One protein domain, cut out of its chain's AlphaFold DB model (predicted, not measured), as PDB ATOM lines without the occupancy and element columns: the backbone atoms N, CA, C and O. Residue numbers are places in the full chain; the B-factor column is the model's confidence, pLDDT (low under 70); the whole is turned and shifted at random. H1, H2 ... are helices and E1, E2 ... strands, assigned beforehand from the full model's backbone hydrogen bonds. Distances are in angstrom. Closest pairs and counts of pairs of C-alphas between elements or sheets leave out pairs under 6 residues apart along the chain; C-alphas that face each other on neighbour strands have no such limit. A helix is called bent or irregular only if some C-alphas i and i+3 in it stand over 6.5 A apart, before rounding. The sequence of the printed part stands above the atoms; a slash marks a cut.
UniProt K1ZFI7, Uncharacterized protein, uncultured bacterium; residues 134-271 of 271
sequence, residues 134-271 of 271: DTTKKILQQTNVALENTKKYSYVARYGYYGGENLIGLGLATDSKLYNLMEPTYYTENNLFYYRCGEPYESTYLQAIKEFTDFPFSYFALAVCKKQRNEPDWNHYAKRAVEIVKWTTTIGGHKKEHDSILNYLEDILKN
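What this domain is: This is residues 134 to 271 of the 271 residues of an uncharacterized protein of uncultured bacterium (UniProt K1ZFI7). Three helices, H4, H5 and H6, make an up-and-down bundle with their centres in a triangle; H3 packs on H4, H2 packs on H3, and the small hairpin E1 and E2 lies beside the H4 end of this body. The long helix H1 meets H5 with its last part, and its residues 134 to 145 stick out as an arm. The printed part has 138 residues, with six named helices and two antiparallel strands in the order H1, H2, E1, E2, H3, H4, H5, H6, and its class is mostly helix. It is compact, with a radius of gyration of the C-alphas of 16.0 A and spans of 53 by 41 by 27 A.

How they stand to each other: E1, residues 186 to 189, and E2, residues 192 to 195, are an antiparallel hairpin at 152 degrees, with N 187 and O 194 at 3.0 A and N 194 and O 187 at 2.9 A, within hydrogen-bond range. The closest C-alphas of E2 and H4, residues 216 to 228, are those of Tyr 195 and Ala 221, 6.1 A apart. H4 touches H5, residues 234 to 248, at a shallow tilt of 28 degrees, opposite ways; their closest C-alphas, Ala 223 and Trp 234, are 4.5 A apart. H5, the hub, touches H6, residues 256 to 270, at a steep tilt of 41 degrees, opposite ways, with the C-alphas of Val 245 and His 258 closest at 5.9 A. H4, H5 and H6 form a bundle, up and down, each running against the one before. H4 and H6 are close but not clearly touching, with the C-alphas of Phe 220 and Ile 261 closest at 7.6 A. H3, residues 201 to 211, touches residues 218 to 222 of H4 at a shallow tilt of 33 degrees, only just short of steep; the C-alphas of Tyr 205 and Ser 218 are closest, at 4.9 A. H2, residues 177 to 185, touches H3 at a shallow tilt of 17 degrees, opposite ways, with the C-alphas of Thr 185 and Tyr 201 closest at 5.4 A. H1, residues 134 to 157, touches H5 with residues 149 to 157 alone, with the C-alphas of Ala 157 and Thr 248 closest at 4.8 A. Every O i to N i+4 pair is within hydrogen-bond range in H3, H4 and H6, against 18 of 20 in H1, 3 of 5 in H2 and 10 of 11 in H5.

Where its parts are: H1 begins at C-alpha 134, (171.926, 112.284, 123.455), is 32.9 A long and has a kink of 35 degrees near residue 151. It is irregular, but only just, with C-alphas 152 and 155 at 7.0 A; H2 is irregular too, with C-alphas 181 and 184 at 7.2 A. H4 is 18.5 A long, H5 21.2 A and H6 22.0 A, ending at C-alpha 270, (146.749, 109.562, 150.801).

The domain as a whole: The C-alphas of Asp 134 and Asn 190 are the two farthest apart, at 56.3 A. The printed part has no cut, and the link H1 to H2, residues 158 to 176, is long. The mean pLDDT of the printed part is 90.4, with residues 165 to 175 under 70.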
ATOM      1  N   ASP A 134     172.703 113.178 122.582       98.06
ATOM      2  CA  ASP A 134     171.926 112.284 123.455       98.06
ATOM      3  C   ASP A 134     170.883 113.054 124.279       98.06
ATOM      4  O   ASP A 134     169.709 112.678 124.345       98.06
ATOM      5  N   THR A 135     171.286 114.199 124.835       97.94
ATOM      6  CA  THR A 135     170.387 115.083 125.589       97.94
ATOM      7  C   THR A 135     169.247 115.595 124.706       97.94
ATOM      8  O   THR A 135     168.078 115.521 125.091       97.94
ATOM      9  N   THR A 136     169.551 116.046 123.487       97.81
ATOM     10  CA  THR A 136     168.543 116.500 122.521       97.81
ATOM     11  C   THR A 136     167.566 115.383 122.149       97.81
ATOM     12  O   THR A 136     166.364 115.634 122.082       97.81
ATOM     13  N   LYS A 137     168.035 114.139 121.965       98.12
ATOM     14  CA  LYS A 137     167.155 112.987 121.693       98.12
ATOM     15  C   LYS A 137     166.169 112.736 122.834       98.12
ATOM     16  O   LYS A 137     164.986 112.531 122.569       98.12
ATOM     17  N   LYS A 138     166.628 112.796 124.088       97.88
ATOM     18  CA  LYS A 138     165.763 112.644 125.273       97.88
ATOM     19  C   LYS A 138     164.712 113.752 125.354       97.88
ATOM     20  O   LYS A 138     163.534 113.456 125.544       97.88
ATOM     21  N   ILE A 139     165.114 115.006 125.138       97.75
ATOM     22  CA  ILE A 139     164.191 116.154 125.116       97.75
ATOM     23  C   ILE A 139     163.149 115.993 124.004       97.75
ATOM     24  O   ILE A 139     161.964 116.229 124.230       97.75
ATOM     25  N   LEU A 140     163.558 115.550 122.811       97.69
ATOM     26  CA  LEU A 140     162.642 115.320 121.696       97.69
ATOM     27  C   LEU A 140     161.613 114.227 122.021       97.69
ATOM     28  O   LEU A 140     160.427 114.405 121.758       97.69
ATOM     29  N   GLN A 141     162.042 113.122 122.634       96.69
ATOM     30  CA  GLN A 141     161.134 112.061 123.081       96.69
ATOM     31  C   GLN A 141     160.120 112.579 124.106       96.69
ATOM     32  O   GLN A 141     158.921 112.348 123.951       96.69
ATOM     33  N   GLN A 142     160.578 113.325 125.114       95.06
ATOM     34  CA  GLN A 142     159.706 113.934 126.123       95.06
ATOM     35  C   GLN A 142     158.716 114.926 125.501       95.06
ATOM     36  O   GLN A 142     157.534 114.915 125.838       95.06
ATOM     37  N   THR A 143     159.180 115.735 124.549       95.69
ATOM     38  CA  THR A 143     158.351 116.709 123.829       95.69
ATOM     39  C   THR A 143     157.277 116.014 122.996       95.69
ATOM     40  O   THR A 143     156.124 116.436 123.018       95.69
ATOM     41  N   ASN A 144     157.617 114.915 122.318       95.19
ATOM     42  CA  ASN A 144     156.648 114.123 121.560       95.19
ATOM     43  C   ASN A 144     155.579 113.513 122.473       95.19
ATOM     44  O   ASN A 144     154.397 113.596 122.159       95.19
ATOM     45  N   VAL A 145     155.966 112.960 123.629       92.56
ATOM     46  CA  VAL A 145     155.004 112.447 124.620       92.56
ATOM     47  C   VAL A 145     154.087 113.566 125.127       92.56
ATOM     48  O   VAL A 145     152.870 113.392 125.165       92.56
ATOM     49  N   ALA A 146     154.644 114.730 125.473       90.38
ATOM     50  CA  ALA A 146     153.866 115.882 125.930       90.38
ATOM     51  C   ALA A 146     152.900 116.402 124.851       90.38
ATOM     52  O   ALA A 146     151.757 116.745 125.157       90.38
ATOM     53  N   LEU A 147     153.335 116.425 123.588       92.06
ATOM     54  CA  LEU A 147     152.516 116.820 122.445       92.06
ATOM     55  C   LEU A 147     151.349 115.853 122.229       92.06
ATOM     56  O   LEU A 147     150.212 116.299 122.088       92.06
ATOM     57  N   GLU A 148     151.608 114.544 122.226       92.12
ATOM     58  CA  GLU A 148     150.558 113.534 122.065       92.12
ATOM     59  C   GLU A 148     149.562 113.572 123.229       92.12
ATOM     60  O   GLU A 148     148.352 113.558 122.999       92.12
ATOM     61  N   ASN A 149     150.033 113.746 124.467       89.44
ATOM     62  CA  ASN A 149     149.149 113.934 125.618       89.44
ATOM     63  C   ASN A 149     148.338 115.228 125.515       89.44
ATOM     64  O   ASN A 149     147.146 115.225 125.804       89.44
ATOM     65  N   THR A 150     148.936 116.325 125.051       90.25
ATOM     66  CA  THR A 150     148.209 117.584 124.853       90.25
ATOM     67  C   THR A 150     147.123 117.417 123.797       90.25
ATOM     68  O   THR A 150     145.982 117.793 124.046       90.25
ATOM     69  N   LYS A 151     147.418 116.793 122.649       88.62
ATOM     70  CA  LYS A 151     146.399 116.481 121.632       88.62
ATOM     71  C   LYS A 151     145.269 115.651 122.233       88.62
ATOM     72  O   LYS A 151     144.109 116.030 122.105       88.62
ATOM     73  N   LYS A 152     145.625 114.579 122.942       89.31
ATOM     74  CA  LYS A 152     144.687 113.649 123.568       89.31
ATOM     75  C   LYS A 152     143.774 114.328 124.598       89.31
ATOM     76  O   LYS A 152     142.563 114.142 124.557       89.31
ATOM     77  N   TYR A 153     144.337 115.128 125.504       92.50
ATOM     78  CA  TYR A 153     143.605 115.692 126.641       92.50
ATOM     79  C   TYR A 153     143.059 117.111 126.403       92.50
ATOM     80  O   TYR A 153     142.210 117.563 127.166       92.50
ATOM     81  N   SER A 154     143.478 117.811 125.344       88.00
ATOM     82  CA  SER A 154     143.020 119.180 125.030       88.00
ATOM     83  C   SER A 154     141.505 119.297 124.890       88.00
ATOM     84  O   SER A 154     140.923 120.285 125.336       88.00
ATOM     85  N   TYR A 155     140.866 118.277 124.314       87.00
ATOM     86  CA  TYR A 155     139.416 118.213 124.189       87.00
ATOM     87  C   TYR A 155     138.757 118.181 125.574       87.00
ATOM     88  O   TYR A 155     138.002 119.085 125.917       87.00
ATOM     89  N   VAL A 156     139.120 117.207 126.415       90.19
ATOM     90  CA  VAL A 156     138.532 117.000 127.753       90.19
ATOM     91  C   VAL A 156     138.896 118.089 128.772       90.19
ATOM     92  O   VAL A 156     138.118 118.347 129.687       90.19
ATOM     93  N   ALA A 157     140.023 118.785 128.592       91.44
ATOM     94  CA  ALA A 157     140.451 119.893 129.453       91.44
ATOM     95  C   ALA A 157     139.484 121.093 129.425       91.44
ATOM     96  O   ALA A 157     139.406 121.859 130.387       91.44
ATOM     97  N   ARG A 158     138.720 121.250 128.334       88.75
ATOM     98  CA  ARG A 158     137.739 122.336 128.155       88.75
ATOM     99  C   ARG A 158     136.400 122.076 128.846       88.75
ATOM    100  O   ARG A 158     135.607 123.010 128.985       88.75
ATOM    101  N   TYR A 159     136.149 120.843 129.274       89.19
ATOM    102  CA  TYR A 159     134.891 120.435 129.890       89.19
ATOM    103  C   TYR A 159     134.962 120.515 131.414       89.19
ATOM    104  O   TYR A 159     135.995 120.207 132.003       89.19
ATOM    105  N   GLY A 160     133.872 120.953 132.048       88.44
ATOM    106  CA  GLY A 160     133.710 120.942 133.510       88.44
ATOM    107  C   GLY A 160     132.976 119.693 134.014       88.44
ATOM    108  O   GLY A 160     132.776 118.740 133.259       88.44
ATOM    109  N   TYR A 161     132.510 119.734 135.270       87.31
ATOM    110  CA  TYR A 161     131.846 118.620 135.973       87.31
ATOM    111  C   TYR A 161     130.751 117.895 135.175       87.31
ATOM    112  O   TYR A 161     130.588 116.686 135.291       87.31
ATOM    113  N   TYR A 162     130.010 118.632 134.353       82.62
ATOM    114  CA  TYR A 162     128.840 118.146 133.623       82.62
ATOM    115  C   TYR A 162     129.080 117.939 132.122       82.62
ATOM    116  O   TYR A 162     128.133 117.792 131.360       82.62
ATOM    117  N   GLY A 163     130.332 117.968 131.654       78.62
ATOM    118  CA  GLY A 163     130.614 117.711 130.237       78.62
ATOM    119  C   GLY A 163     130.234 118.858 129.293       78.62
ATOM    120  O   GLY A 163     130.135 118.647 128.085       78.62
ATOM    121  N   GLY A 164     130.059 120.079 129.817       77.25
ATOM    122  CA  GLY A 164     129.875 121.302 129.026       77.25
ATOM    123  C   GLY A 164     131.141 122.165 128.927       77.25
ATOM    124  O   GLY A 164     131.895 122.312 129.896       77.25
ATOM    125  N   GLU A 165     131.366 122.763 127.755       69.69
ATOM    126  CA  GLU A 165     132.409 123.768 127.519       69.69
ATOM    127  C   GLU A 165     131.867 125.148 127.905       69.69
ATOM    128  O   GLU A 165     131.346 125.870 127.066       69.69
ATOM    129  N   ASN A 166     131.916 125.544 129.178       56.19
ATOM    130  CA  ASN A 166     131.334 126.831 129.591       56.19
ATOM    131  C   ASN A 166     132.107 128.042 129.004       56.19
ATOM    132  O   ASN A 166     132.982 128.602 129.665       56.19
ATOM    133  N   LEU A 167     131.843 128.435 127.758       52.03
ATOM    134  CA  LEU A 167     132.217 129.736 127.205       52.03
ATOM    135  C   LEU A 167     131.123 130.725 127.606       52.03
ATOM    136  O   LEU A 167     130.136 130.921 126.897       52.03
ATOM    137  N   ILE A 168     131.285 131.326 128.786       41.31
ATOM    138  CA  ILE A 168     130.435 132.428 129.241       41.31
ATOM    139  C   ILE A 168     130.525 133.538 128.178       41.31
ATOM    140  O   ILE A 168     131.585 134.132 128.003       41.31
ATOM    141  N   GLY A 169     129.429 133.777 127.446       41.09
ATOM    142  CA  GLY A 169     129.288 134.895 126.500       41.09
ATOM    143  C   GLY A 169     129.114 134.563 125.010       41.09
ATOM    144  O   GLY A 169     128.925 135.499 124.242       41.09
ATOM    145  N   LEU A 170     129.140 133.292 124.574       38.09
ATOM    146  CA  LEU A 170     129.040 132.955 123.133       38.09
ATOM    147  C   LEU A 170     127.882 132.033 122.719       38.09
ATOM    148  O   LEU A 170     127.753 131.749 121.533       38.09
ATOM    149  N   GLY A 171     127.025 131.574 123.637       40.53
ATOM    150  CA  GLY A 171     125.855 130.758 123.264       40.53
ATOM    151  C   GLY A 171     126.203 129.464 122.507       40.53
ATOM    152  O   GLY A 171     125.405 128.990 121.702       40.53
ATOM    153  N   LEU A 172     127.398 128.905 122.726       41.47
ATOM    154  CA  LEU A 172     127.878 127.721 122.017       41.47
ATOM    155  C   LEU A 172     127.529 126.434 122.782       41.47
ATOM    156  O   LEU A 172     128.118 126.126 123.813       41.47
ATOM    157  N   ALA A 173     126.548 125.727 122.215       46.22
ATOM    158  CA  ALA A 173     126.212 124.302 122.293       46.22
ATOM    159  C   ALA A 173     126.358 123.579 123.650       46.22
ATOM    160  O   ALA A 173     127.306 122.837 123.896       46.22
ATOM    161  N   THR A 174     125.283 123.632 124.434       54.97
ATOM    162  CA  THR A 174     124.883 122.616 125.427       54.97
ATOM    163  C   THR A 174     124.397 121.309 124.772       54.97
ATOM    164  O   THR A 174     123.561 120.625 125.338       54.97
ATOM    165  N   ASP A 175     124.857 120.973 123.562       61.56
ATOM    166  CA  ASP A 175     124.384 119.802 122.795       61.56
ATOM    167  C   ASP A 175     125.536 118.843 122.453       61.56
ATOM    168  O   ASP A 175     125.538 118.131 121.449       61.56
ATOM    169  N   SER A 176     126.588 118.849 123.278       79.50
ATOM    170  CA  SER A 176     127.620 117.825 123.160       79.50
ATOM    171  C   SER A 176     127.029 116.492 123.622       79.50
ATOM    172  O   SER A 176     126.315 116.415 124.623       79.50
ATOM    173  N   LYS A 177     127.354 115.406 122.914       88.94
ATOM    174  CA  LYS A 177     126.939 114.053 123.311       88.94
ATOM    175  C   LYS A 177     127.319 113.748 124.767       88.94
ATOM    176  O   LYS A 177     126.554 113.110 125.479       88.94
ATOM    177  N   LEU A 178     128.481 114.238 125.203       89.62
ATOM    178  CA  LEU A 178     128.961 114.098 126.574       89.62
ATOM    179  C   LEU A 178     128.101 114.880 127.578       89.62
ATOM    180  O   LEU A 178     127.764 114.336 128.623       89.62
ATOM    181  N   TYR A 179     127.727 116.121 127.261       89.81
ATOM    182  CA  TYR A 179     126.829 116.923 128.091       89.81
ATOM    183  C   TYR A 179     125.473 116.238 128.243       89.81
ATOM    184  O   TYR A 179     125.052 115.983 129.364       89.81
ATOM    185  N   ASN A 180     124.841 115.856 127.128       90.38
ATOM    186  CA  ASN A 180     123.535 115.191 127.133       90.38
ATOM    187  C   ASN A 180     123.561 113.872 127.918       90.38
ATOM    188  O   ASN A 180     122.581 113.507 128.562       90.38
ATOM    189  N   LEU A 181     124.690 113.159 127.882       92.69
ATOM    190  CA  LEU A 181     124.885 111.947 128.666       92.69
ATOM    191  C   LEU A 181     125.033 112.249 130.166       92.69
ATOM    192  O   LEU A 181     124.497 111.515 130.987       92.69
ATOM    193  N   MET A 182     125.747 113.314 130.538       93.00
ATOM    194  CA  MET A 182     126.060 113.635 131.935       93.00
ATOM    195  C   MET A 182     124.989 114.485 132.640       93.00
ATOM    196  O   MET A 182     124.894 114.412 133.863       93.00
ATOM    197  N   GLU A 183     124.174 115.250 131.914       91.06
ATOM    198  CA  GLU A 183     123.111 116.136 132.427       91.06
ATOM    199  C   GLU A 183     122.208 115.502 133.507       91.06
ATOM    200  O   GLU A 183     122.086 116.093 134.586       91.06
ATOM    201  N   PRO A 184     121.684 114.267 133.348       93.44
ATOM    202  CA  PRO A 184     120.791 113.679 134.348       93.44
ATOM    203  C   PRO A 184     121.514 113.177 135.607       93.44
ATOM    204  O   PRO A 184     120.867 112.734 136.558       93.44
ATOM    205  N   THR A 185     122.850 113.184 135.626       95.62
ATOM    206  CA  THR A 185     123.659 112.503 136.651       95.62
ATOM    207  C   THR A 185     124.087 113.396 137.811       95.62
ATOM    208  O   THR A 185     124.796 112.945 138.709       95.62
ATOM    209  N   TYR A 186     123.674 114.658 137.831       93.06
ATOM    210  CA  TYR A 186     124.010 115.576 138.911       93.06
ATOM    211  C   TYR A 186     122.811 116.421 139.322       93.06
ATOM    212  O   TYR A 186     121.721 116.358 138.747       93.06
ATOM    213  N   TYR A 187     122.999 117.182 140.387       92.44
ATOM    214  CA  TYR A 187     122.110 118.259 140.779       92.44
ATOM    215  C   TYR A 187     122.911 119.350 141.479       92.44
ATOM    216  O   TYR A 187     124.040 119.138 141.929       92.44
ATOM    217  N   THR A 188     122.316 120.532 141.554       88.25
ATOM    218  CA  THR A 188     122.880 121.663 142.281       88.25
ATOM    219  C   THR A 188     121.964 122.030 143.431       88.25
ATOM    220  O   THR A 188     120.771 122.246 143.221       88.25
ATOM    221  N   GLU A 189     122.519 122.147 144.629       91.31
ATOM    222  CA  GLU A 189     121.800 122.576 145.827       91.31
ATOM    223  C   GLU A 189     122.670 123.591 146.573       91.31
ATOM    224  O   GLU A 189     123.851 123.344 146.803       91.31
ATOM    225  N   ASN A 190     122.118 124.760 146.916       91.25
ATOM    226  CA  ASN A 190     122.850 125.844 147.590       91.25
ATOM    227  C   ASN A 190     124.164 126.254 146.885       91.25
ATOM    228  O   ASN A 190     125.174 126.494 147.541       91.25
ATOM    229  N   ASN A 191     124.160 126.322 145.547       83.44
ATOM    230  CA  ASN A 191     125.344 126.573 144.702       83.44
ATOM    231  C   ASN A 191     126.463 125.521 144.809       83.44
ATOM    232  O   ASN A 191     127.566 125.746 144.311       83.44
ATOM    233  N   LEU A 192     126.190 124.369 145.420       83.62
ATOM    234  CA  LEU A 192     127.100 123.235 145.468       83.62
ATOM    235  C   LEU A 192     126.666 122.183 144.451       83.62
ATOM    236  O   LEU A 192     125.475 121.944 144.245       83.62
ATOM    237  N   PHE A 193     127.653 121.584 143.792       88.44
ATOM    238  CA  PHE A 193     127.461 120.547 142.789       88.44
ATOM    239  C   PHE A 193     127.551 119.169 143.445       88.44
ATOM    240  O   PHE A 193     128.524 118.884 144.146       88.44
ATOM    241  N   TYR A 194     126.576 118.306 143.168       90.81
ATOM    242  CA  TYR A 194     126.520 116.948 143.700       90.81
ATOM    243  C   TYR A 194     126.298 115.930 142.585       90.81
ATOM    244  O   TYR A 194     125.406 116.091 141.749       90.81
ATOM    245  N   TYR A 195     127.080 114.852 142.607       94.81
ATOM    246  CA  TYR A 195     126.822 113.672 141.786       94.81
ATOM    247  C   TYR A 195     125.696 112.840 142.391       94.81
ATOM    248  O   TYR A 195     125.594 112.699 143.611       94.81
ATOM    249  N   ARG A 196     124.857 112.271 141.529       97.12
ATOM    250  CA  ARG A 196     123.834 111.311 141.932       97.12
ATOM    251  C   ARG A 196     124.455 109.920 141.973       97.12
ATOM    252  O   ARG A 196     125.006 109.456 140.983       97.12
ATOM    253  N   CYS A 197     124.346 109.257 143.114       97.00
ATOM    254  CA  CYS A 197     124.873 107.910 143.304       97.00
ATOM    255  C   CYS A 197     123.762 106.859 143.229       97.00
ATOM    256  O   CYS A 197     122.606 107.142 143.547       97.00
ATOM    257  N   GLY A 198     124.131 105.636 142.849       96.25
ATOM    258  CA  GLY A 198     123.213 104.521 142.628       96.25
ATOM    259  C   GLY A 198     122.673 104.448 141.198       96.25
ATOM    260  O   GLY A 198     122.960 105.292 140.348       96.25
ATOM    261  N   GLU A 199     121.886 103.411 140.927       95.94
ATOM    262  CA  GLU A 199     121.216 103.254 139.636       95.94
ATOM    263  C   GLU A 199     120.066 104.267 139.476       95.94
ATOM    264  O   GLU A 199     119.371 104.559 140.453       95.94
ATOM    265  N   PRO A 200     119.829 104.797 138.260       95.88
ATOM    266  CA  PRO A 200     120.503 104.466 136.995       95.88
ATOM    267  C   PRO A 200     121.790 105.275 136.712       95.88
ATOM    268  O   PRO A 200     122.388 105.141 135.647       95.88
ATOM    269  N   TYR A 201     122.207 106.161 137.619       97.50
ATOM    270  CA  TYR A 201     123.237 107.173 137.352       97.50
ATOM    271  C   TYR A 201     124.642 106.588 137.180       97.50
ATOM    272  O   TYR A 201     125.411 107.047 136.337       97.50
ATOM    273  N   GLU A 202     124.976 105.543 137.936       97.38
ATOM    274  CA  GLU A 202     126.284 104.889 137.823       97.38
ATOM    275  C   GLU A 202     126.466 104.148 136.500       97.38
ATOM    276  O   GLU A 202     127.550 104.213 135.912       97.38
ATOM    277  N   SER A 203     125.394 103.551 135.969       97.81
ATOM    278  CA  SER A 203     125.379 103.025 134.602       97.81
ATOM    279  C   SER A 203     125.705 104.114 133.575       97.81
ATOM    280  O   SER A 203     126.476 103.875 132.642       97.81
ATOM    281  N   THR A 204     125.205 105.336 133.776       97.69
ATOM    282  CA  THR A 204     125.527 106.483 132.917       97.69
ATOM    283  C   THR A 204     126.995 106.901 133.025       97.69
ATOM    284  O   THR A 204     127.625 107.163 132.001       97.69
ATOM    285  N   TYR A 205     127.594 106.907 134.222       97.75
ATOM    286  CA  TYR A 205     129.032 107.182 134.365       97.75
ATOM    287  C   TYR A 205     129.896 106.129 133.670       97.75
ATOM    288  O   TYR A 205     130.869 106.475 133.000       97.75
ATOM    289  N   LEU A 206     129.536 104.849 133.789       97.94
ATOM    290  CA  LEU A 206     130.228 103.760 133.097       97.94
ATOM    291  C   LEU A 206     130.084 103.876 131.575       97.94
ATOM    292  O   LEU A 206     131.053 103.657 130.844       97.94
ATOM    293  N   GLN A 207     128.907 104.274 131.086       97.69
ATOM    294  CA  GLN A 207     128.707 104.574 129.672       97.69
ATOM    295  C   GLN A 207     129.577 105.754 129.219       97.69
ATOM    296  O   GLN A 207     130.242 105.662 128.187       97.69
ATOM    297  N   ALA A 208     129.637 106.830 130.003       95.75
ATOM    298  CA  ALA A 208     130.476 107.983 129.702       95.75
ATOM    299  C   ALA A 208     131.966 107.613 129.677       95.75
ATOM    300  O   ALA A 208     132.670 108.031 128.768       95.75
ATOM    301  N   ILE A 209     132.434 106.752 130.585       97.50
ATOM    302  CA  ILE A 209     133.799 106.202 130.552       97.50
ATOM    303  C   ILE A 209     134.044 105.387 129.280       97.50
ATOM    304  O   ILE A 209     135.109 105.489 128.677       97.50
ATOM    305  N   LYS A 210     133.072 104.579 128.853       97.56
ATOM    306  CA  LYS A 210     133.201 103.757 127.645       97.56
ATOM    307  C   LYS A 210     133.307 104.607 126.377       97.56
ATOM    308  O   LYS A 210     134.058 104.256 125.473       97.56
ATOM    309  N   GLU A 211     132.537 105.687 126.295       95.00
ATOM    310  CA  GLU A 211     132.463 106.537 125.101       95.00
ATOM    311  C   GLU A 211     133.490 107.679 125.102       95.00
ATOM    312  O   GLU A 211     133.971 108.082 124.044       95.00
ATOM    313  N   PHE A 212     133.852 108.171 126.285       94.69
ATOM    314  CA  PHE A 212     134.761 109.287 126.522       94.69
ATOM    315  C   PHE A 212     135.807 108.869 127.559       94.69
ATOM    316  O   PHE A 212     135.857 109.370 128.681       94.69
ATOM    317  N   THR A 213     136.674 107.936 127.165       96.06
ATOM    318  CA  THR A 213     137.655 107.263 128.039       96.06
ATOM    319  C   THR A 213     138.599 108.189 128.793       96.06
ATOM    320  O   THR A 213     139.180 107.782 129.802       96.06
ATOM    321  N   ASP A 214     138.772 109.415 128.311       95.75
ATOM    322  CA  ASP A 214     139.651 110.420 128.898       95.75
ATOM    323  C   ASP A 214     138.881 111.542 129.604       95.75
ATOM    324  O   ASP A 214     139.486 112.525 130.010       95.75
ATOM    325  N   PHE A 215     137.561 111.434 129.771       96.00
ATOM    326  CA  PHE A 215     136.785 112.422 130.515       96.00
ATOM    327  C   PHE A 215     136.888 112.157 132.028       96.00
ATOM    328  O   PHE A 215     136.370 111.149 132.512       96.00
ATOM    329  N   PRO A 216     137.542 113.037 132.810       97.06
ATOM    330  CA  PRO A 216     137.917 112.712 134.187       97.06
ATOM    331  C   PRO A 216     136.730 112.668 135.152       97.06
ATOM    332  O   PRO A 216     136.775 111.956 136.154       97.06
ATOM    333  N   PHE A 217     135.662 113.417 134.872       96.69
ATOM    334  CA  PHE A 217     134.587 113.625 135.839       96.69
ATOM    335  C   PHE A 217     133.680 112.404 136.017       96.69
ATOM    336  O   PHE A 217     133.175 112.199 137.114       96.69
ATOM    337  N   SER A 218     133.544 111.530 135.013       97.62
ATOM    338  CA  SER A 218     132.825 110.256 135.179       97.62
ATOM    339  C   SER A 218     133.579 109.283 136.091       97.62
ATOM    340  O   SER A 218     132.968 108.631 136.935       97.62
ATOM    341  N   TYR A 219     134.914 109.234 135.988       98.50
ATOM    342  CA  TYR A 219     135.741 108.482 136.938       98.50
ATOM    343  C   TYR A 219     135.661 109.092 138.338       98.50
ATOM    344  O   TYR A 219     135.511 108.371 139.322       98.50
ATOM    345  N   PHE A 220     135.721 110.421 138.438       98.19
ATOM    346  CA  PHE A 220     135.598 111.118 139.713       98.19
ATOM    347  C   PHE A 220     134.246 110.852 140.395       98.19
ATOM    348  O   PHE A 220     134.220 110.529 141.580       98.19
ATOM    349  N   ALA A 221     133.141 110.911 139.648       97.69
ATOM    350  CA  ALA A 221     131.802 110.626 140.156       97.69
ATOM    351  C   ALA A 221     131.700 109.207 140.740       97.69
ATOM    352  O   ALA A 221     131.279 109.040 141.884       97.69
ATOM    353  N   LEU A 222     132.177 108.195 140.000       98.25
ATOM    354  CA  LEU A 222     132.216 106.812 140.488       98.25
ATOM    355  C   LEU A 222     133.110 106.661 141.717       98.25
ATOM    356  O   LEU A 222     132.720 105.980 142.662       98.25
ATOM    357  N   ALA A 223     134.274 107.313 141.741       98.25
ATOM    358  CA  ALA A 223     135.158 107.291 142.900       98.25
ATOM    359  C   ALA A 223     134.464 107.846 144.154       98.25
ATOM    360  O   ALA A 223     134.529 107.225 145.212       98.25
ATOM    361  N   VAL A 224     133.764 108.979 144.040       96.81
ATOM    362  CA  VAL A 224     133.022 109.587 145.156       96.81
ATOM    363  C   VAL A 224     131.879 108.681 145.612       96.81
ATOM    364  O   VAL A 224     131.804 108.355 146.797       96.81
ATOM    365  N   CYS A 225     131.027 108.227 144.689       97.31
ATOM    366  CA  CYS A 225     129.865 107.397 145.014       97.31
ATOM    367  C   CYS A 225     130.256 106.071 145.673       97.31
ATOM    368  O   CYS A 225     129.694 105.684 146.699       97.31
ATOM    369  N   LYS A 226     131.275 105.400 145.133       97.88
ATOM    370  CA  LYS A 226     131.782 104.135 145.673       97.88
ATOM    371  C   LYS A 226     132.480 104.329 147.012       97.88
ATOM    372  O   LYS A 226     132.272 103.534 147.928       97.88
ATOM    373  N   LYS A 227     133.244 105.418 147.177       97.00
ATOM    374  CA  LYS A 227     133.882 105.745 148.458       97.00
ATOM    375  C   LYS A 227     132.846 106.007 149.553       97.00
ATOM    376  O   LYS A 227     133.005 105.490 150.651       97.00
ATOM    377  N   GLN A 228     131.767 106.735 149.258       96.06
ATOM    378  CA  GLN A 228     130.675 106.983 150.214       96.06
ATOM    379  C   GLN A 228     130.010 105.692 150.716       96.06
ATOM    380  O   GLN A 228     129.527 105.651 151.845       96.06
ATOM    381  N   ARG A 229     130.013 104.631 149.899       97.00
ATOM    382  CA  ARG A 229     129.482 103.305 150.251       97.00
ATOM    383  C   ARG A 229     130.545 102.318 150.746       97.00
ATOM    384  O   ARG A 229     130.226 101.150 150.943       97.00
ATOM    385  N   ASN A 230     131.785 102.766 150.967       96.44
ATOM    386  CA  ASN A 230     132.929 101.922 151.335       96.44
ATOM    387  C   ASN A 230     133.178 100.744 150.366       96.44
ATOM    388  O   ASN A 230     133.623  99.673 150.778       96.44
ATOM    389  N   GLU A 231     132.915 100.927 149.070       97.19
ATOM    390  CA  GLU A 231     133.184  99.899 148.060       97.19
ATOM    391  C   GLU A 231     134.675  99.851 147.693       97.19
ATOM    392  O   GLU A 231     135.255 100.880 147.360       97.19
ATOM    393  N   PRO A 232     135.327  98.678 147.690       94.19
ATOM    394  CA  PRO A 232     136.787  98.577 147.598       94.19
ATOM    395  C   PRO A 232     137.389  99.062 146.268       94.19
ATOM    396  O   PRO A 232     138.586  99.345 146.208       94.19
ATOM    397  N   ASP A 233     136.592  99.164 145.203       96.06
ATOM    398  CA  ASP A 233     137.036  99.559 143.865       96.06
ATOM    399  C   ASP A 233     137.004 101.080 143.621       96.06
ATOM    400  O   ASP A 233     137.439 101.532 142.561       96.06
ATOM    401  N   TRP A 234     136.567 101.896 144.593       97.94
ATOM    402  CA  TRP A 234     136.555 103.362 144.458       97.94
ATOM    403  C   TRP A 234     137.939 103.927 144.092       97.94
ATOM    404  O   TRP A 234     138.056 104.883 143.318       97.94
ATOM    405  N   ASN A 235     139.002 103.304 144.613       97.50
ATOM    406  CA  ASN A 235     140.382 103.744 144.429       97.50
ATOM    407  C   ASN A 235     140.867 103.611 142.974       97.50
ATOM    408  O   ASN A 235     141.730 104.377 142.545       97.50
ATOM    409  N   HIS A 236     140.311 102.671 142.207       97.75
ATOM    410  CA  HIS A 236     140.661 102.437 140.813       97.75
ATOM    411  C   HIS A 236     140.199 103.622 139.965       97.75
ATOM    412  O   HIS A 236     140.993 104.216 139.232       97.75
ATOM    413  N   TYR A 237     138.943 104.030 140.153       98.31
ATOM    414  CA  TYR A 237     138.374 105.202 139.496       98.31
ATOM    415  C   TYR A 237     139.074 106.491 139.937       98.31
ATOM    416  O   TYR A 237     139.409 107.320 139.092       98.31
ATOM    417  N   ALA A 238     139.385 106.636 141.230       98.25
ATOM    418  CA  ALA A 238     140.119 107.793 141.743       98.25
ATOM    419  C   ALA A 238     141.501 107.939 141.087       98.25
ATOM    420  O   ALA A 238     141.842 109.014 140.597       98.25
ATOM    421  N   LYS A 239     142.285 106.853 141.018       98.19
ATOM    422  CA  LYS A 239     143.604 106.855 140.366       98.19
ATOM    423  C   LYS A 239     143.500 107.226 138.892       98.19
ATOM    424  O   LYS A 239     144.264 108.066 138.422       98.19
ATOM    425  N   ARG A 240     142.522 106.659 138.182       97.94
ATOM    426  CA  ARG A 240     142.317 106.959 136.766       97.94
ATOM    427  C   ARG A 240     141.905 108.414 136.532       97.94
ATOM    428  O   ARG A 240     142.413 109.046 135.609       97.94
ATOM    429  N   ALA A 241     141.047 108.964 137.390       97.88
ATOM    430  CA  ALA A 241     140.703 110.379 137.357       97.88
ATOM    431  C   ALA A 241     141.953 111.253 137.559       97.88
ATOM    432  O   ALA A 241     142.188 112.140 136.742       97.88
ATOM    433  N   VAL A 242     142.796 110.955 138.561       98.06
ATOM    434  CA  VAL A 242     144.065 111.669 138.820       98.06
ATOM    435  C   VAL A 242     144.998 111.642 137.616       98.06
ATOM    436  O   VAL A 242     145.555 112.678 137.262       98.06
ATOM    437  N   GLU A 243     145.176 110.485 136.977       96.56
ATOM    438  CA  GLU A 243     146.021 110.362 135.781       96.56
ATOM    439  C   GLU A 243     145.599 111.335 134.682       96.56
ATOM    440  O   GLU A 243     146.447 111.984 134.073       96.56
ATOM    441  N   ILE A 244     144.294 111.448 134.442       96.94
ATOM    442  CA  ILE A 244     143.739 112.338 133.427       96.94
ATOM    443  C   ILE A 244     143.892 113.795 133.873       96.94
ATOM    444  O   ILE A 244     144.403 114.613 133.105       96.94
ATOM    445  N   VAL A 245     143.497 114.129 135.109       96.75
ATOM    446  CA  VAL A 245     143.510 115.530 135.545       96.75
ATOM    447  C   VAL A 245     144.898 116.114 135.719       96.75
ATOM    448  O   VAL A 245     145.082 117.300 135.486       96.75
ATOM    449  N   LYS A 246     145.905 115.290 136.021       96.38
ATOM    450  CA  LYS A 246     147.308 115.725 136.010       96.38
ATOM    451  C   LYS A 246     147.755 116.239 134.649       96.38
ATOM    452  O   LYS A 246     148.622 117.101 134.597       96.38
ATOM    453  N   TRP A 247     147.190 115.723 133.560       94.88
ATOM    454  CA  TRP A 247     147.476 116.237 132.225       94.88
ATOM    455  C   TRP A 247     146.610 117.443 131.884       94.88
ATOM    456  O   TRP A 247     147.135 118.439 131.387       94.88
ATOM    457  N   THR A 248     145.306 117.400 132.160       95.00
ATOM    458  CA  THR A 248     144.404 118.504 131.796       95.00
ATOM    459  C   THR A 248     144.728 119.806 132.526       95.00
ATOM    460  O   THR A 248     144.636 120.858 131.899       95.00
ATOM    461  N   THR A 249     145.193 119.764 133.781       96.00
ATOM    462  CA  THR A 249     145.596 120.973 134.530       96.00
ATOM    463  C   THR A 249     146.871 121.627 133.989       96.00
ATOM    464  O   THR A 249     147.092 122.821 134.185       96.00
ATOM    465  N   THR A 250     147.698 120.892 133.235       94.56
ATOM    466  CA  THR A 250     148.876 121.467 132.553       94.56
ATOM    467  C   THR A 250     148.527 122.184 131.248       94.56
ATOM    468  O   THR A 250     149.363 122.897 130.692       94.56
ATOM    469  N   ILE A 251     147.297 122.024 130.747       91.88
ATOM    470  CA  ILE A 251     146.849 122.626 129.492       91.88
ATOM    471  C   ILE A 251     146.302 124.031 129.770       91.88
ATOM    472  O   ILE A 251     145.420 124.234 130.606       91.88
ATOM    473  N   GLY A 252     146.811 125.029 129.046       90.38
ATOM    474  CA  GLY A 252     146.325 126.407 129.150       90.38
ATOM    475  C   GLY A 252     144.838 126.522 128.796       90.38
ATOM    476  O   GLY A 252     144.384 125.955 127.804       90.38
ATOM    477  N   GLY A 253     144.076 127.272 129.600       87.81
ATOM    478  CA  GLY A 253     142.637 127.478 129.383       87.81
ATOM    479  C   GLY A 253     141.739 126.319 129.830       87.81
ATOM    480  O   GLY A 253     140.551 126.320 129.500       87.81
ATOM    481  N   HIS A 254     142.276 125.345 130.570       92.81
ATOM    482  CA  HIS A 254     141.474 124.290 131.184       92.81
ATOM    483  C   HIS A 254     140.477 124.843 132.223       92.81
ATOM    484  O   HIS A 254     140.563 125.985 132.685       92.81
ATOM    485  N   LYS A 255     139.494 124.018 132.585       90.62
ATOM    486  CA  LYS A 255     138.457 124.348 133.572       90.62
ATOM    487  C   LYS A 255     138.976 124.221 135.012       90.62
ATOM    488  O   LYS A 255     139.527 123.185 135.361       90.62
ATOM    489  N   LYS A 256     138.750 125.229 135.871       92.75
ATOM    490  CA  LYS A 256     139.211 125.258 137.287       92.75
ATOM    491  C   LYS A 256     138.709 124.072 138.122       92.75
ATOM    492  O   LYS A 256     139.259 123.725 139.165       92.75
ATOM    493  N   GLU A 257     137.633 123.456 137.664       93.44
ATOM    494  CA  GLU A 257     137.083 122.220 138.188       93.44
ATOM    495  C   GLU A 257     138.121 121.083 138.178       93.44
ATOM    496  O   GLU A 257     138.141 120.299 139.121       93.44
ATOM    497  N   HIS A 258     139.027 121.021 137.190       95.69
ATOM    498  CA  HIS A 258     140.099 120.010 137.136       95.69
ATOM    499  C   HIS A 258     141.096 120.173 138.288       95.69
ATOM    500  O   HIS A 258     141.443 119.177 138.921       95.69
ATOM    501  N   ASP A 259     141.497 121.407 138.617       96.81
ATOM    502  CA  ASP A 259     142.366 121.686 139.772       96.81
ATOM    503  C   ASP A 259     141.697 121.260 141.083       96.81
ATOM    504  O   ASP A 259     142.309 120.640 141.955       96.81
ATOM    505  N   SER A 260     140.409 121.586 141.209       94.94
ATOM    506  CA  SER A 260     139.621 121.299 142.408       94.94
ATOM    507  C   SER A 260     139.534 119.794 142.662       94.94
ATOM    508  O   SER A 260     139.765 119.344 143.787       94.94
ATOM    509  N   ILE A 261     139.265 119.000 141.618       95.62
ATOM    510  CA  ILE A 261     139.200 117.541 141.762       95.62
ATOM    511  C   ILE A 261     140.571 116.905 141.919       95.62
ATOM    512  O   ILE A 261     140.668 115.924 142.647       95.62
ATOM    513  N   LEU A 262     141.628 117.445 141.301       97.44
ATOM    514  CA  LEU A 262     142.984 116.937 141.499       97.44
ATOM    515  C   LEU A 262     143.373 117.028 142.978       97.44
ATOM    516  O   LEU A 262     143.783 116.026 143.560       97.44
ATOM    517  N   ASN A 263     143.155 118.189 143.597       96.75
ATOM    518  CA  ASN A 263     143.445 118.395 145.015       96.75
ATOM    519  C   ASN A 263     142.632 117.453 145.913       96.75
ATOM    520  O   ASN A 263     143.191 116.817 146.804       96.75
ATOM    521  N   TYR A 264     141.327 117.324 145.654       96.25
ATOM    522  CA  TYR A 264     140.470 116.411 146.411       96.25
ATOM    523  C   TYR A 264     140.918 114.951 146.264       96.25
ATOM    524  O   TYR A 264     141.056 114.240 147.255       96.25
ATOM    525  N   LEU A 265     141.165 114.499 145.030       97.19
ATOM    526  CA  LEU A 265     141.555 113.123 144.731       97.19
ATOM    527  C   LEU A 265     142.912 112.759 145.340       97.19
ATOM    528  O   LEU A 265     143.071 111.658 145.864       97.19
ATOM    529  N   GLU A 266     143.886 113.668 145.291       96.50
ATOM    530  CA  GLU A 266     145.188 113.445 145.919       96.50
ATOM    531  C   GLU A 266     145.108 113.400 147.446       96.50
ATOM    532  O   GLU A 266     145.863 112.643 148.054       96.50
ATOM    533  N   ASP A 267     144.209 114.164 148.067       96.31
ATOM    534  CA  ASP A 267     143.957 114.080 149.508       96.31
ATOM    535  C   ASP A 267     143.313 112.738 149.881       96.31
ATOM    536  O   ASP A 267     143.821 112.005 150.731       96.31
ATOM    537  N   ILE A 268     142.251 112.340 149.175       95.31
ATOM    538  CA  ILE A 268     141.544 111.100 149.500       95.31
ATOM    539  C   ILE A 268     142.323 109.824 149.185       95.31
ATOM    540  O   ILE A 268     141.930 108.783 149.695       95.31
ATOM    541  N   LEU A 269     143.350 109.873 148.328       95.50
ATOM    542  CA  LEU A 269     144.214 108.729 148.003       95.50
ATOM    543  C   LEU A 269     145.407 108.582 148.959       95.50
ATOM    544  O   LEU A 269     146.062 107.539 148.941       95.50
ATOM    545  N   LYS A 270     145.716 109.613 149.753       93.75
ATOM    546  CA  LYS A 270     146.749 109.562 150.801       93.75
ATOM    547  C   LYS A 270     146.222 108.979 152.115       93.75
ATOM    548  O   LYS A 270     147.027 108.467 152.891       93.75
ATOM    549  N   ASN A 271     144.910 109.079 152.337       78.06
ATOM    550  CA  ASN A 271     144.189 108.660 153.542       78.06
ATOM    551  C   ASN A 271     143.407 107.365 153.303       78.06
ATOM    552  O   ASN A 271     143.407 106.510 154.212       78.06
TER     553      ASN A 271